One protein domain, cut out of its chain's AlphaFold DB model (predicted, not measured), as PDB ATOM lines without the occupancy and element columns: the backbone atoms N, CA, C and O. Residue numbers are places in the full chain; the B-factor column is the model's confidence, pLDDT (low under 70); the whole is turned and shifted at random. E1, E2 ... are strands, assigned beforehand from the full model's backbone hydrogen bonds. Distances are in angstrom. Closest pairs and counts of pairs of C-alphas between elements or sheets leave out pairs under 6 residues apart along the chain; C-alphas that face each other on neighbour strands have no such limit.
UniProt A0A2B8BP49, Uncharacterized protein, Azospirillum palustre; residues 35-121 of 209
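This is residues 35 to 121 of the 209 residues of an uncharacterized protein of Azospirillum palustre (UniProt A0A2B8BP49). What is the main shape? Six strands, E1 to E6, stand side by side in chain order as one long twisted wall, and beyond its E6 edge a small separate sheet of three strands, E7 to E9, makes the other end. What is it made of? The printed part has 87 residues, under half of them in nine named strands, with no named helix: all strand. The sheet E1 - E2 - E3 - E4 - E5 - E6 is mixed, and E7 - E8 - E9 is antiparallel. The whole is loose, with a radius of gyration of the C-alphas of 15.4 A and spans of 40 by 29 by 28 A.

How do the first strands pair? E1, residues 43 to 45, E2, 48 to 54, E3, 61 to 65, E4, 68 to 73, and E5, 79 to 81, form a meander of hairpins, each strand the antiparallel neighbour of the one before. Within hydrogen-bond range are N 45 and O 51 at 3.0 A, N 52 and O 64 at 3.0 A, N 63 and O 71 at 2.9 A, and N 72 and O 80 at 2.9 A. What comes next? E6, residues 91 to 93, is parallel to E5 at 6 degrees, with N 81 and O 92 at 3.2 A, within hydrogen-bond range. And the second sheet? E7, residues 97 to 100, E8, 105 to 110, and E9, 116 to 120, form another meander of hairpins, with N 99 and O 106 at 3.2 A and N 107 and O 119 at 2.8 A, within hydrogen-bond range. E6 and E7 meet only through their link.

Where do the strands begin and end? E1 begins at C-alpha 43, (-3.546, -45.146, 11.653), and E9 ends at C-alpha 120, (7.772, -20.464, 38.357). Which are longer? From first to last C-alpha E8 spans 16.5 A, E4 15.1 A and E3 14.0 A.

How large is it? The two C-alphas farthest apart, those of Gly 47 and Gly 119, are 41.7 A apart. Is it continuous and confident? The printed part has no cut and no long link; residues 83 to 94 have pLDDT under 70.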
ATOM      1  N   ALA A  35      -6.347 -52.023  15.646       97.31
ATOM      2  CA  ALA A  35      -5.750 -51.579  16.907       97.31
ATOM      3  C   ALA A  35      -4.287 -51.132  16.720       97.31
ATOM      4  O   ALA A  35      -3.903 -50.069  17.192       97.31
ATOM      5  N   GLY A  36      -3.485 -51.892  15.971       97.69
ATOM      6  CA  GLY A  36      -2.070 -51.585  15.747       97.69
ATOM      7  C   GLY A  36      -1.198 -51.729  16.999       97.69
ATOM      8  O   GLY A  36      -1.633 -52.188  18.053       97.69
ATOM      9  N   THR A  37       0.067 -51.346  16.866       96.88
ATOM     10  CA  THR A  37       1.089 -51.351  17.925       96.88
ATOM     11  C   THR A  37       1.938 -50.083  17.832       96.88
ATOM     12  O   THR A  37       1.825 -49.339  16.861       96.88
ATOM     13  N   ALA A  38       2.831 -49.848  18.797       96.31
ATOM     14  CA  ALA A  38       3.733 -48.698  18.737       96.31
ATOM     15  C   ALA A  38       4.650 -48.719  17.497       96.31
ATOM     16  O   ALA A  38       4.897 -47.673  16.914       96.31
ATOM     17  N   THR A  39       5.109 -49.898  17.061       97.06
ATOM     18  CA  THR A  39       5.966 -50.066  15.871       97.06
ATOM     19  C   THR A  39       5.190 -50.187  14.560       97.06
ATOM     20  O   THR A  39       5.798 -50.217  13.498       97.06
ATOM     21  N   ALA A  40       3.863 -50.321  14.625       97.38
ATOM     22  CA  ALA A  40       2.981 -50.419  13.465       97.38
ATOM     23  C   ALA A  40       1.579 -49.899  13.836       97.38
ATOM     24  O   ALA A  40       0.697 -50.705  14.171       97.38
ATOM     25  N   PRO A  41       1.369 -48.571  13.865       98.12
ATOM     26  CA  PRO A  41       0.103 -47.977  14.273       98.12
ATOM     27  C   PRO A  41      -1.043 -48.324  13.318       98.12
ATOM     28  O   PRO A  41      -0.841 -48.488  12.117       98.12
ATOM     29  N   GLY A  42      -2.267 -48.415  13.845       96.94
ATOM     30  CA  GLY A  42      -3.463 -48.704  13.044       96.94
ATOM     31  C   GLY A  42      -3.869 -47.559  12.116       96.94
ATOM     32  O   GLY A  42      -4.468 -47.787  11.065       96.94
ATOM     33  N   LEU A  43      -3.505 -46.333  12.494       97.06
ATOM     34  CA  LEU A  43      -3.546 -45.146  11.653       97.06
ATOM     35  C   LEU A  43      -2.148 -44.526  11.633       97.06
ATOM     36  O   LEU A  43      -1.753 -43.895  12.612       97.06
ATOM     37  N   SER A  44      -1.412 -44.702  10.538       97.25
ATOM     38  CA  SER A  44      -0.038 -44.212  10.386       97.25
ATOM     39  C   SER A  44       0.065 -43.026   9.428       97.25
ATOM     40  O   SER A  44      -0.811 -42.788   8.589       97.25
ATOM     41  N   VAL A  45       1.167 -42.285   9.526       96.88
ATOM     42  CA  VAL A  45       1.525 -41.253   8.550       96.88
ATOM     43  C   VAL A  45       2.064 -41.925   7.279       96.88
ATOM     44  O   VAL A  45       2.832 -42.882   7.331       96.88
ATOM     45  N   SER A  46       1.648 -41.455   6.100       94.38
ATOM     46  CA  SER A  46       2.139 -42.015   4.830       94.38
ATOM     47  C   SER A  46       3.652 -41.817   4.698       94.38
ATOM     48  O   SER A  46       4.138 -40.695   4.821       94.38
ATOM     49  N   GLY A  47       4.387 -42.899   4.434       96.19
ATOM     50  CA  GLY A  47       5.854 -42.893   4.375       96.19
ATOM     51  C   GLY A  47       6.554 -43.047   5.731       96.19
ATOM     52  O   GLY A  47       7.772 -43.179   5.751       96.19
ATOM     53  N   ASP A  48       5.802 -43.091   6.832       97.62
ATOM     54  CA  ASP A  48       6.314 -43.266   8.191       97.62
ATOM     55  C   ASP A  48       5.436 -44.288   8.936       97.62
ATOM     56  O   ASP A  48       4.431 -43.971   9.577       97.62
ATOM     57  N   ALA A  49       5.791 -45.563   8.770       96.88
ATOM     58  CA  ALA A  49       5.007 -46.693   9.264       96.88
ATOM     59  C   ALA A  49       5.079 -46.880  10.788       96.88
ATOM     60  O   ALA A  49       4.338 -47.705  11.320       96.88
ATOM     61  N   ASP A  50       5.946 -46.141  11.483       97.50
ATOM     62  CA  ASP A  50       6.148 -46.249  12.930       97.50
ATOM     63  C   ASP A  50       5.678 -44.998  13.705       97.50
ATOM     64  O   ASP A  50       5.849 -44.906  14.928       97.50
ATOM     65  N   THR A  51       5.006 -44.076  13.003       98.00
ATOM     66  CA  THR A  51       4.409 -42.856  13.554       98.00
ATOM     67  C   THR A  51       2.904 -42.806  13.291       98.00
ATOM     68  O   THR A  51       2.448 -42.851  12.146       98.00
ATOM     69  N   GLY A  52       2.101 -42.696  14.356       98.00
ATOM     70  CA  GLY A  52       0.642 -42.753  14.229       98.00
ATOM     71  C   GLY A  52      -0.134 -43.040  15.516       98.00
ATOM     72  O   GLY A  52       0.424 -43.033  16.613       98.00
ATOM     73  N   LEU A  53      -1.438 -43.298  15.369       97.94
ATOM     74  CA  LEU A  53      -2.351 -43.678  16.451       97.94
ATOM     75  C   LEU A  53      -2.570 -45.194  16.496       97.94
ATOM     76  O   LEU A  53      -2.749 -45.847  15.462       97.94
ATOM     77  N   PHE A  54      -2.595 -45.747  17.704       97.88
ATOM     78  CA  PHE A  54      -2.836 -47.165  17.958       97.88
ATOM     79  C   PHE A  54      -3.602 -47.380  19.272       97.88
ATOM     80  O   PHE A  54      -3.719 -46.482  20.103       97.88
ATOM     81  N   SER A  55      -4.131 -48.581  19.471       97.31
ATOM     82  CA  SER A  55      -4.855 -49.007  20.664       97.31
ATOM     83  C   SER A  55      -4.099 -50.171  21.322       97.31
ATOM     84  O   SER A  55      -4.146 -51.292  20.817       97.31
ATOM     85  N   PRO A  56      -3.361 -49.938  22.427       94.50
ATOM     86  CA  PRO A  56      -2.533 -50.970  23.066       94.50
ATOM     87  C   PRO A  56      -3.343 -52.055  23.789       94.50
ATOM     88  O   PRO A  56      -2.807 -53.110  24.122       94.50
ATOM     89  N   ALA A  57      -4.606 -51.772  24.106       94.25
ATOM     90  CA  ALA A  57      -5.569 -52.681  24.717       94.25
ATOM     91  C   ALA A  57      -6.980 -52.089  24.573       94.25
ATOM     92  O   ALA A  57      -7.121 -50.930  24.181       94.25
ATOM     93  N   ALA A  58      -8.004 -52.852  24.971       95.00
ATOM     94  CA  ALA A  58      -9.374 -52.351  25.059       95.00
ATOM     95  C   ALA A  58      -9.447 -51.044  25.865       95.00
ATOM     96  O   ALA A  58      -8.772 -50.902  26.889       95.00
ATOM     97  N   ASP A  59     -10.257 -50.106  25.372       95.12
ATOM     98  CA  ASP A  59     -10.532 -48.811  26.004       95.12
ATOM     99  C   ASP A  59      -9.285 -47.933  26.227       95.12
ATOM    100  O   ASP A  59      -9.222 -47.140  27.166       95.12
ATOM    101  N   ARG A  60      -8.261 -48.073  25.370       94.25
ATOM    102  CA  ARG A  60      -7.044 -47.243  25.396       94.25
ATOM    103  C   ARG A  60      -6.701 -46.724  24.008       94.25
ATOM    104  O   ARG A  60      -6.762 -47.474  23.031       94.25
ATOM    105  N   LEU A  61      -6.261 -45.472  23.939       96.25
ATOM    106  CA  LEU A  61      -5.755 -44.837  22.720       96.25
ATOM    107  C   LEU A  61      -4.360 -44.277  22.981       96.25
ATOM    108  O   LEU A  61      -4.132 -43.647  24.012       96.25
ATOM    109  N   ALA A  62      -3.437 -44.493  22.052       95.50
ATOM    110  CA  ALA A  62      -2.052 -44.082  22.178       95.50
ATOM    111  C   ALA A  62      -1.484 -43.516  20.868       95.50
ATOM    112  O   ALA A  62      -1.952 -43.834  19.775       95.50
ATOM    113  N   LEU A  63      -0.465 -42.671  21.001       96.44
ATOM    114  CA  LEU A  63       0.311 -42.072  19.915       96.44
ATOM    115  C   LEU A  63       1.729 -42.642  19.952       96.44
ATOM    116  O   LEU A  63       2.354 -42.657  21.016       96.44
ATOM    117  N   ALA A  64       2.256 -43.043  18.800       95.75
ATOM    118  CA  ALA A  64       3.644 -43.455  18.630       95.75
ATOM    119  C   ALA A  64       4.404 -42.510  17.689       95.75
ATOM    120  O   ALA A  64       3.818 -41.966  16.753       95.75
ATOM    121  N   THR A  65       5.703 -42.332  17.949       96.25
ATOM    122  CA  THR A  65       6.662 -41.740  17.001       96.25
ATOM    123  C   THR A  65       7.995 -42.480  17.072       96.25
ATOM    124  O   THR A  65       8.523 -42.703  18.177       96.25
ATOM    125  N   GLY A  66       8.556 -42.857  15.919       95.44
ATOM    126  CA  GLY A  66       9.789 -43.649  15.855       95.44
ATOM    127  C   GLY A  66       9.631 -45.032  16.491       95.44
ATOM    128  O   GLY A  66      10.540 -45.497  17.178       95.44
ATOM    129  N   GLY A  67       8.438 -45.628  16.400       94.62
ATOM    130  CA  GLY A  67       8.142 -46.954  16.952       94.62
ATOM    131  C   GLY A  67       7.940 -47.024  18.470       94.62
ATOM    132  O   GLY A  67       7.831 -48.118  19.025       94.62
ATOM    133  N   VAL A  68       7.888 -45.881  19.162       92.50
ATOM    134  CA  VAL A  68       7.770 -45.799  20.628       92.50
ATOM    135  C   VAL A  68       6.510 -45.034  21.026       92.50
ATOM    136  O   VAL A  68       6.261 -43.942  20.516       92.50
ATOM    137  N   GLU A  69       5.745 -45.571  21.982       92.75
ATOM    138  CA  GLU A  69       4.589 -44.895  22.591       92.75
ATOM    139  C   GLU A  69       5.024 -43.578  23.258       92.75
ATOM    140  O   GLU A  69       5.848 -43.574  24.174       92.75
ATOM    141  N   ARG A  70       4.474 -42.447  22.804       90.38
ATOM    142  CA  ARG A  70       4.757 -41.103  23.336       90.38
ATOM    143  C   ARG A  70       3.633 -40.549  24.196       90.38
ATOM    144  O   ARG A  70       3.907 -39.719  25.057       90.38
ATOM    145  N   MET A  71       2.397 -40.981  23.969       90.81
ATOM    146  CA  MET A  71       1.233 -40.560  24.745       90.81
ATOM    147  C   MET A  71       0.194 -41.676  24.788       90.81
ATOM    148  O   MET A  71       0.028 -42.383  23.796       90.81
ATOM    149  N   ARG A  72      -0.538 -41.791  25.899       90.81
ATOM    150  CA  ARG A  72      -1.688 -42.684  26.046       90.81
ATOM    151  C   ARG A  72      -2.788 -42.057  26.890       90.81
ATOM    152  O   ARG A  72      -2.503 -41.369  27.865       90.81
ATOM    153  N   ILE A  73      -4.031 -42.362  26.536       91.56
ATOM    154  CA  ILE A  73      -5.219 -42.181  27.370       91.56
ATOM    155  C   ILE A  73      -5.748 -43.573  27.727       91.56
ATOM    156  O   ILE A  73      -5.913 -44.409  26.831       91.56
ATOM    157  N   ASP A  74      -5.959 -43.847  29.015       87.31
ATOM    158  CA  ASP A  74      -6.469 -45.139  29.491       87.31
ATOM    159  C   ASP A  74      -7.984 -45.144  29.777       87.31
ATOM    160  O   ASP A  74      -8.661 -44.119  29.709       87.31
ATOM    161  N   TYR A  75      -8.506 -46.322  30.138       88.12
ATOM    162  CA  TYR A  75      -9.922 -46.549  30.440       88.12
ATOM    163  C   TYR A  75     -10.433 -45.796  31.684       88.12
ATOM    164  O   TYR A  75     -11.639 -45.728  31.909       88.12
ATOM    165  N   LEU A  76      -9.534 -45.240  32.502       81.06
ATOM    166  CA  LEU A  76      -9.855 -44.418  33.672       81.06
ATOM    167  C   LEU A  76      -9.774 -42.913  33.358       81.06
ATOM    168  O   LEU A  76     -10.050 -42.094  34.235       81.06
ATOM    169  N   GLY A  77      -9.407 -42.540  32.127       78.38
ATOM    170  CA  GLY A  77      -9.229 -41.155  31.695       78.38
ATOM    171  C   GLY A  77      -7.876 -40.548  32.072       78.38
ATOM    172  O   GLY A  77      -7.723 -39.328  31.999       78.38
ATOM    173  N   ASN A  78      -6.893 -41.356  32.478       74.50
ATOM    174  CA  ASN A  78      -5.551 -40.854  32.775       74.50
ATOM    175  C   ASN A  78      -4.802 -40.556  31.477       74.50
ATOM    176  O   ASN A  78      -4.829 -41.371  30.553       74.50
ATOM    177  N   ILE A  79      -4.089 -39.427  31.435       84.81
ATOM    178  CA  ILE A  79      -3.218 -39.071  30.314       84.81
ATOM    179  C   ILE A  79      -1.767 -39.299  30.724       84.81
ATOM    180  O   ILE A  79      -1.241 -38.651  31.629       84.81
ATOM    181  N   GLN A  80      -1.102 -40.198  30.013       82.00
ATOM    182  CA  GLN A  80       0.324 -40.464  30.143       82.00
ATOM    183  C   GLN A  80       1.047 -39.845  28.955       82.00
ATOM    184  O   GLN A  80       0.617 -40.017  27.815       82.00
ATOM    185  N   ILE A  81       2.149 -39.140  29.202       83.94
ATOM    186  CA  ILE A  81       3.017 -38.593  28.155       83.94
ATOM    187  C   ILE A  81       4.453 -39.007  28.496       83.94
ATOM    188  O   ILE A  81       4.921 -38.790  29.606       83.94
ATOM    189  N   GLY A  82       5.178 -39.597  27.547       73.25
ATOM    190  CA  GLY A  82       6.590 -39.963  27.715       73.25
ATOM    191  C   GLY A  82       6.896 -41.453  27.919       73.25
ATOM    192  O   GLY A  82       8.040 -41.766  28.241       73.25
ATOM    193  N   GLY A  83       5.936 -42.363  27.704       66.12
ATOM    194  CA  GLY A  83       6.191 -43.809  27.588       66.12
ATOM    195  C   GLY A  83       5.330 -44.718  28.475       66.12
ATOM    196  O   GLY A  83       4.539 -44.270  29.303       66.12
ATOM    197  N   ASN A  84       5.508 -46.031  28.293       56.03
ATOM    198  CA  ASN A  84       4.823 -47.082  29.045       56.03
ATOM    199  C   ASN A  84       5.436 -47.250  30.447       56.03
ATOM    200  O   ASN A  84       6.552 -47.749  30.549       56.03
ATOM    201  N   GLY A  85       4.719 -46.899  31.523       57.44
ATOM    202  CA  GLY A  85       5.114 -47.328  32.880       57.44
ATOM    203  C   GLY A  85       4.973 -46.330  34.028       57.44
ATOM    204  O   GLY A  85       5.375 -46.653  35.140       57.44
ATOM    205  N   ILE A  86       4.393 -45.150  33.818       55.34
ATOM    206  CA  ILE A  86       4.164 -44.195  34.912       55.34
ATOM    207  C   ILE A  86       2.819 -44.526  35.580       55.34
ATOM    208  O   ILE A  86       1.749 -44.124  35.120       55.34
ATOM    209  N   GLY A  87       2.867 -45.424  36.566       49.47
ATOM    210  CA  GLY A  87       1.696 -46.011  37.217       49.47
ATOM    211  C   GLY A  87       1.029 -45.080  38.234       49.47
ATOM    212  O   GLY A  87       1.678 -44.602  39.153       49.47
ATOM    213  N   GLY A  88      -0.289 -44.890  38.108       51.81
ATOM    214  CA  GLY A  88      -1.157 -44.340  39.164       51.81
ATOM    215  C   GLY A  88      -1.293 -42.814  39.242       51.81
ATOM    216  O   GLY A  88      -2.118 -42.320  40.008       51.81
ATOM    217  N   GLU A  89      -0.547 -42.056  38.444       56.62
ATOM    218  CA  GLU A  89      -0.563 -40.590  38.445       56.62
ATOM    219  C   GLU A  89      -1.384 -40.066  37.252       56.62
ATOM    220  O   GLU A  89      -1.156 -40.459  36.110       56.62
ATOM    221  N   ARG A  90      -2.361 -39.177  37.504       57.31
ATOM    222  CA  ARG A  90      -3.306 -38.683  36.471       57.31
ATOM    223  C   ARG A  90      -2.630 -37.919  35.325       57.31
ATOM    224  O   ARG A  90      -3.186 -37.849  34.231       57.31
ATOM    225  N   PHE A  91      -1.467 -37.333  35.604       68.06
ATOM    226  CA  PHE A  91      -0.606 -36.662  34.643       68.06
ATOM    227  C   PHE A  91       0.842 -36.950  35.015       68.06
ATOM    228  O   PHE A  91       1.365 -36.412  35.991       68.06
ATOM    229  N   ALA A  92       1.466 -37.819  34.237       64.75
ATOM    230  CA  ALA A  92       2.833 -38.234  34.447       64.75
ATOM    231  C   ALA A  92       3.634 -37.953  33.181       64.75
ATOM    232  O   ALA A  92       3.190 -38.263  32.071       64.75
ATOM    233  N   ILE A  93       4.789 -37.319  33.368       69.62
ATOM    234  CA  ILE A  93       5.669 -36.889  32.291       69.62
ATOM    235  C   ILE A  93       7.122 -37.212  32.625       69.62
ATOM    236  O   ILE A  93       7.554 -37.098  33.771       69.62
ATOM    237  N   ASN A  94       7.901 -37.570  31.612       65.75
ATOM    238  CA  ASN A  94       9.349 -37.657  31.745       65.75
ATOM    239  C   ASN A  94       9.963 -36.272  31.480       65.75
ATOM    240  O   ASN A  94      10.225 -35.915  30.332       65.75
ATOM    241  N   GLY A  95      10.114 -35.464  32.535       73.50
ATOM    242  CA  GLY A  95      10.711 -34.127  32.464       73.50
ATOM    243  C   GLY A  95       9.893 -33.044  33.170       73.50
ATOM    244  O   GLY A  95       9.197 -33.305  34.149       73.50
ATOM    245  N   PHE A  96      10.015 -31.806  32.690       78.31
ATOM    246  CA  PHE A  96       9.342 -30.642  33.267       78.31
ATOM    247  C   PHE A  96       7.929 -30.444  32.718       78.31
ATOM    248  O   PHE A  96       7.724 -30.407  31.506       78.31
ATOM    249  N   MET A  97       6.963 -30.217  33.609       85.25
ATOM    250  CA  MET A  97       5.634 -29.735  33.260       85.25
ATOM    251  C   MET A  97       5.617 -28.236  33.439       85.25
ATOM    252  O   MET A  97       6.003 -27.698  34.477       85.25
ATOM    253  N   THR A  98       5.160 -27.570  32.394       82.06
ATOM    254  CA  THR A  98       4.983 -26.132  32.370       82.06
ATOM    255  C   THR A  98       3.493 -25.877  32.203       82.06
ATOM    256  O   THR A  98       2.928 -26.212  31.165       82.06
ATOM    257  N   ALA A  99       2.848 -25.338  33.236       82.62
ATOM    258  CA  ALA A  99       1.401 -25.131  33.274       82.62
ATOM    259  C   ALA A  99       1.093 -23.677  33.630       82.62
ATOM    260  O   ALA A  99       1.671 -23.135  34.573       82.62
ATOM    261  N   GLY A 100       0.203 -23.040  32.875       81.00
ATOM    262  CA  GLY A 100      -0.130 -21.636  33.076       81.00
ATOM    263  C   GLY A 100      -0.595 -20.936  31.804       81.00
ATOM    264  O   GLY A 100      -0.867 -21.590  30.799       81.00
ATOM    265  N   ASP A 101      -0.679 -19.612  31.865       80.44
ATOM    266  CA  ASP A 101      -1.009 -18.742  30.734       80.44
ATOM    267  C   ASP A 101       0.255 -18.038  30.192       80.44
ATOM    268  O   ASP A 101       1.387 -18.365  30.563       80.44
ATOM    269  N   THR A 102       0.084 -17.087  29.272       79.94
ATOM    270  CA  THR A 102       1.197 -16.335  28.660       79.94
ATOM    271  C   THR A 102       1.976 -15.475  29.669       79.94
ATOM    272  O   THR A 102       3.093 -15.054  29.378       79.94
ATOM    273  N   VAL A 103       1.411 -15.210  30.848       80.38
ATOM    274  CA  VAL A 103       1.935 -14.295  31.872       80.38
ATOM    275  C   VAL A 103       2.412 -15.047  33.121       80.38
ATOM    276  O   VAL A 103       3.481 -14.737  33.649       80.38
ATOM    277  N   HIS A 104       1.662 -16.047  33.581       81.44
ATOM    278  CA  HIS A 104       1.929 -16.823  34.790       81.44
ATOM    279  C   HIS A 104       2.152 -18.277  34.428       81.44
ATOM    280  O   HIS A 104       1.216 -18.969  34.026       81.44
ATOM    281  N   ARG A 105       3.379 -18.762  34.616       85.06
ATOM    282  CA  ARG A 105       3.733 -20.128  34.241       85.06
ATOM    283  C   ARG A 105       4.451 -20.853  35.372       85.06
ATOM    284  O   ARG A 105       5.560 -20.480  35.764       85.06
ATOM    285  N   GLY A 106       3.797 -21.879  35.904       85.50
ATOM    286  CA  GLY A 106       4.338 -22.778  36.916       85.50
ATOM    287  C   GLY A 106       5.239 -23.849  36.307       85.50
ATOM    288  O   GLY A 106       5.098 -24.202  35.133       85.50
ATOM    289  N   LEU A 107       6.156 -24.358  37.122       84.38
ATOM    290  CA  LEU A 107       7.090 -25.426  36.804       84.38
ATOM    291  C   LEU A 107       7.008 -26.531  37.850       84.38
ATOM    292  O   LEU A 107       7.172 -26.259  39.040       84.38
ATOM    293  N   TYR A 108       6.869 -27.770  37.388       87.19
ATOM    294  CA  TYR A 108       7.093 -28.949  38.217       87.19
ATOM    295  C   TYR A 108       7.940 -29.957  37.447       87.19
ATOM    296  O   TYR A 108       7.669 -30.212  36.278       87.19
ATOM    297  N   GLY A 109       8.979 -30.524  38.050       81.75
ATOM    298  CA  GLY A 109       9.746 -31.588  37.396       81.75
ATOM    299  C   GLY A 109      11.181 -31.734  37.890       81.75
ATOM    300  O   GLY A 109      11.648 -30.918  38.685       81.75
ATOM    301  N   PRO A 110      11.884 -32.792  37.460       78.31
ATOM    302  CA  PRO A 110      13.227 -33.099  37.925       78.31
ATOM    303  C   PRO A 110      14.278 -32.229  37.228       78.31
ATOM    304  O   PRO A 110      14.210 -31.995  36.026       78.31
ATOM    305  N   THR A 111      15.322 -31.830  37.954       77.94
ATOM    306  CA  THR A 111      16.492 -31.129  37.386       77.94
ATOM    307  C   THR A 111      17.475 -32.053  36.661       77.94
ATOM    308  O   THR A 111      18.513 -31.599  36.195       77.94
ATOM    309  N   GLY A 112      17.215 -33.365  36.631       71.38
ATOM    310  CA  GLY A 112      18.181 -34.374  36.181       71.38
ATOM    311  C   GLY A 112      19.380 -34.569  37.125       71.38
ATOM    312  O   GLY A 112      20.114 -35.536  36.968       71.38
ATOM    313  N   ALA A 113      19.542 -33.706  38.138       71.19
ATOM    314  CA  ALA A 113      20.638 -33.698  39.112       71.19
ATOM    315  C   ALA A 113      20.179 -34.019  40.555       71.19
ATOM    316  O   ALA A 113      20.881 -33.717  41.516       71.19
ATOM    317  N   GLY A 114      18.998 -34.630  40.717       76.19
ATOM    318  CA  GLY A 114      18.516 -35.158  42.004       76.19
ATOM    319  C   GLY A 114      17.572 -34.252  42.802       76.19
ATOM    320  O   GLY A 114      17.216 -34.603  43.923       76.19
ATOM    321  N   THR A 115      17.127 -33.121  42.251       81.56
ATOM    322  CA  THR A 115      16.104 -32.266  42.880       81.56
ATOM    323  C   THR A 115      14.834 -32.203  42.037       81.56
ATOM    324  O   THR A 115      14.884 -32.267  40.807       81.56
ATOM    325  N   VAL A 116      13.684 -32.067  42.698       83.12
ATOM    326  CA  VAL A 116      12.415 -31.717  42.049       83.12
ATOM    327  C   VAL A 116      12.223 -30.218  42.195       83.12
ATOM    328  O   VAL A 116      12.276 -29.686  43.303       83.12
ATOM    329  N   VAL A 117      11.994 -29.536  41.080       85.88
ATOM    330  CA  VAL A 117      11.585 -28.137  41.092       85.88
ATOM    331  C   VAL A 117      10.079 -28.070  41.279       85.88
ATOM    332  O   VAL A 117       9.335 -28.761  40.588       85.88
ATOM    333  N   VAL A 118       9.655 -27.204  42.194       89.00
ATOM    334  CA  VAL A 118       8.295 -26.677  42.306       89.00
ATOM    335  C   VAL A 118       8.446 -25.163  42.305       89.00
ATOM    336  O   VAL A 118       8.951 -24.597  43.275       89.00
ATOM    337  N   GLY A 119       8.108 -24.507  41.199       89.75
ATOM    338  CA  GLY A 119       8.444 -23.094  41.039       89.75
ATOM    339  C   GLY A 119       7.717 -22.382  39.909       89.75
ATOM    340  O   GLY A 119       6.719 -22.872  39.387       89.75
ATOM    341  N   SER A 120       8.223 -21.211  39.529       87.56
ATOM    342  CA  SER A 120       7.772 -20.464  38.357       87.56
ATOM    343  C   SER A 120       8.923 -20.250  37.380       87.56
ATOM    344  O   SER A 120      10.075 -20.112  37.782       87.56
ATOM    345  N   HIS A 121       8.593 -20.227  36.089       83.69
ATOM    346  CA  HIS A 121       9.504 -19.869  34.997       83.69
ATOM    347  C   HIS A 121       9.319 -18.430  34.496       83.69
ATOM    348  O   HIS A 121      10.036 -17.995  33.596       83.69
TER     349      HIS A 121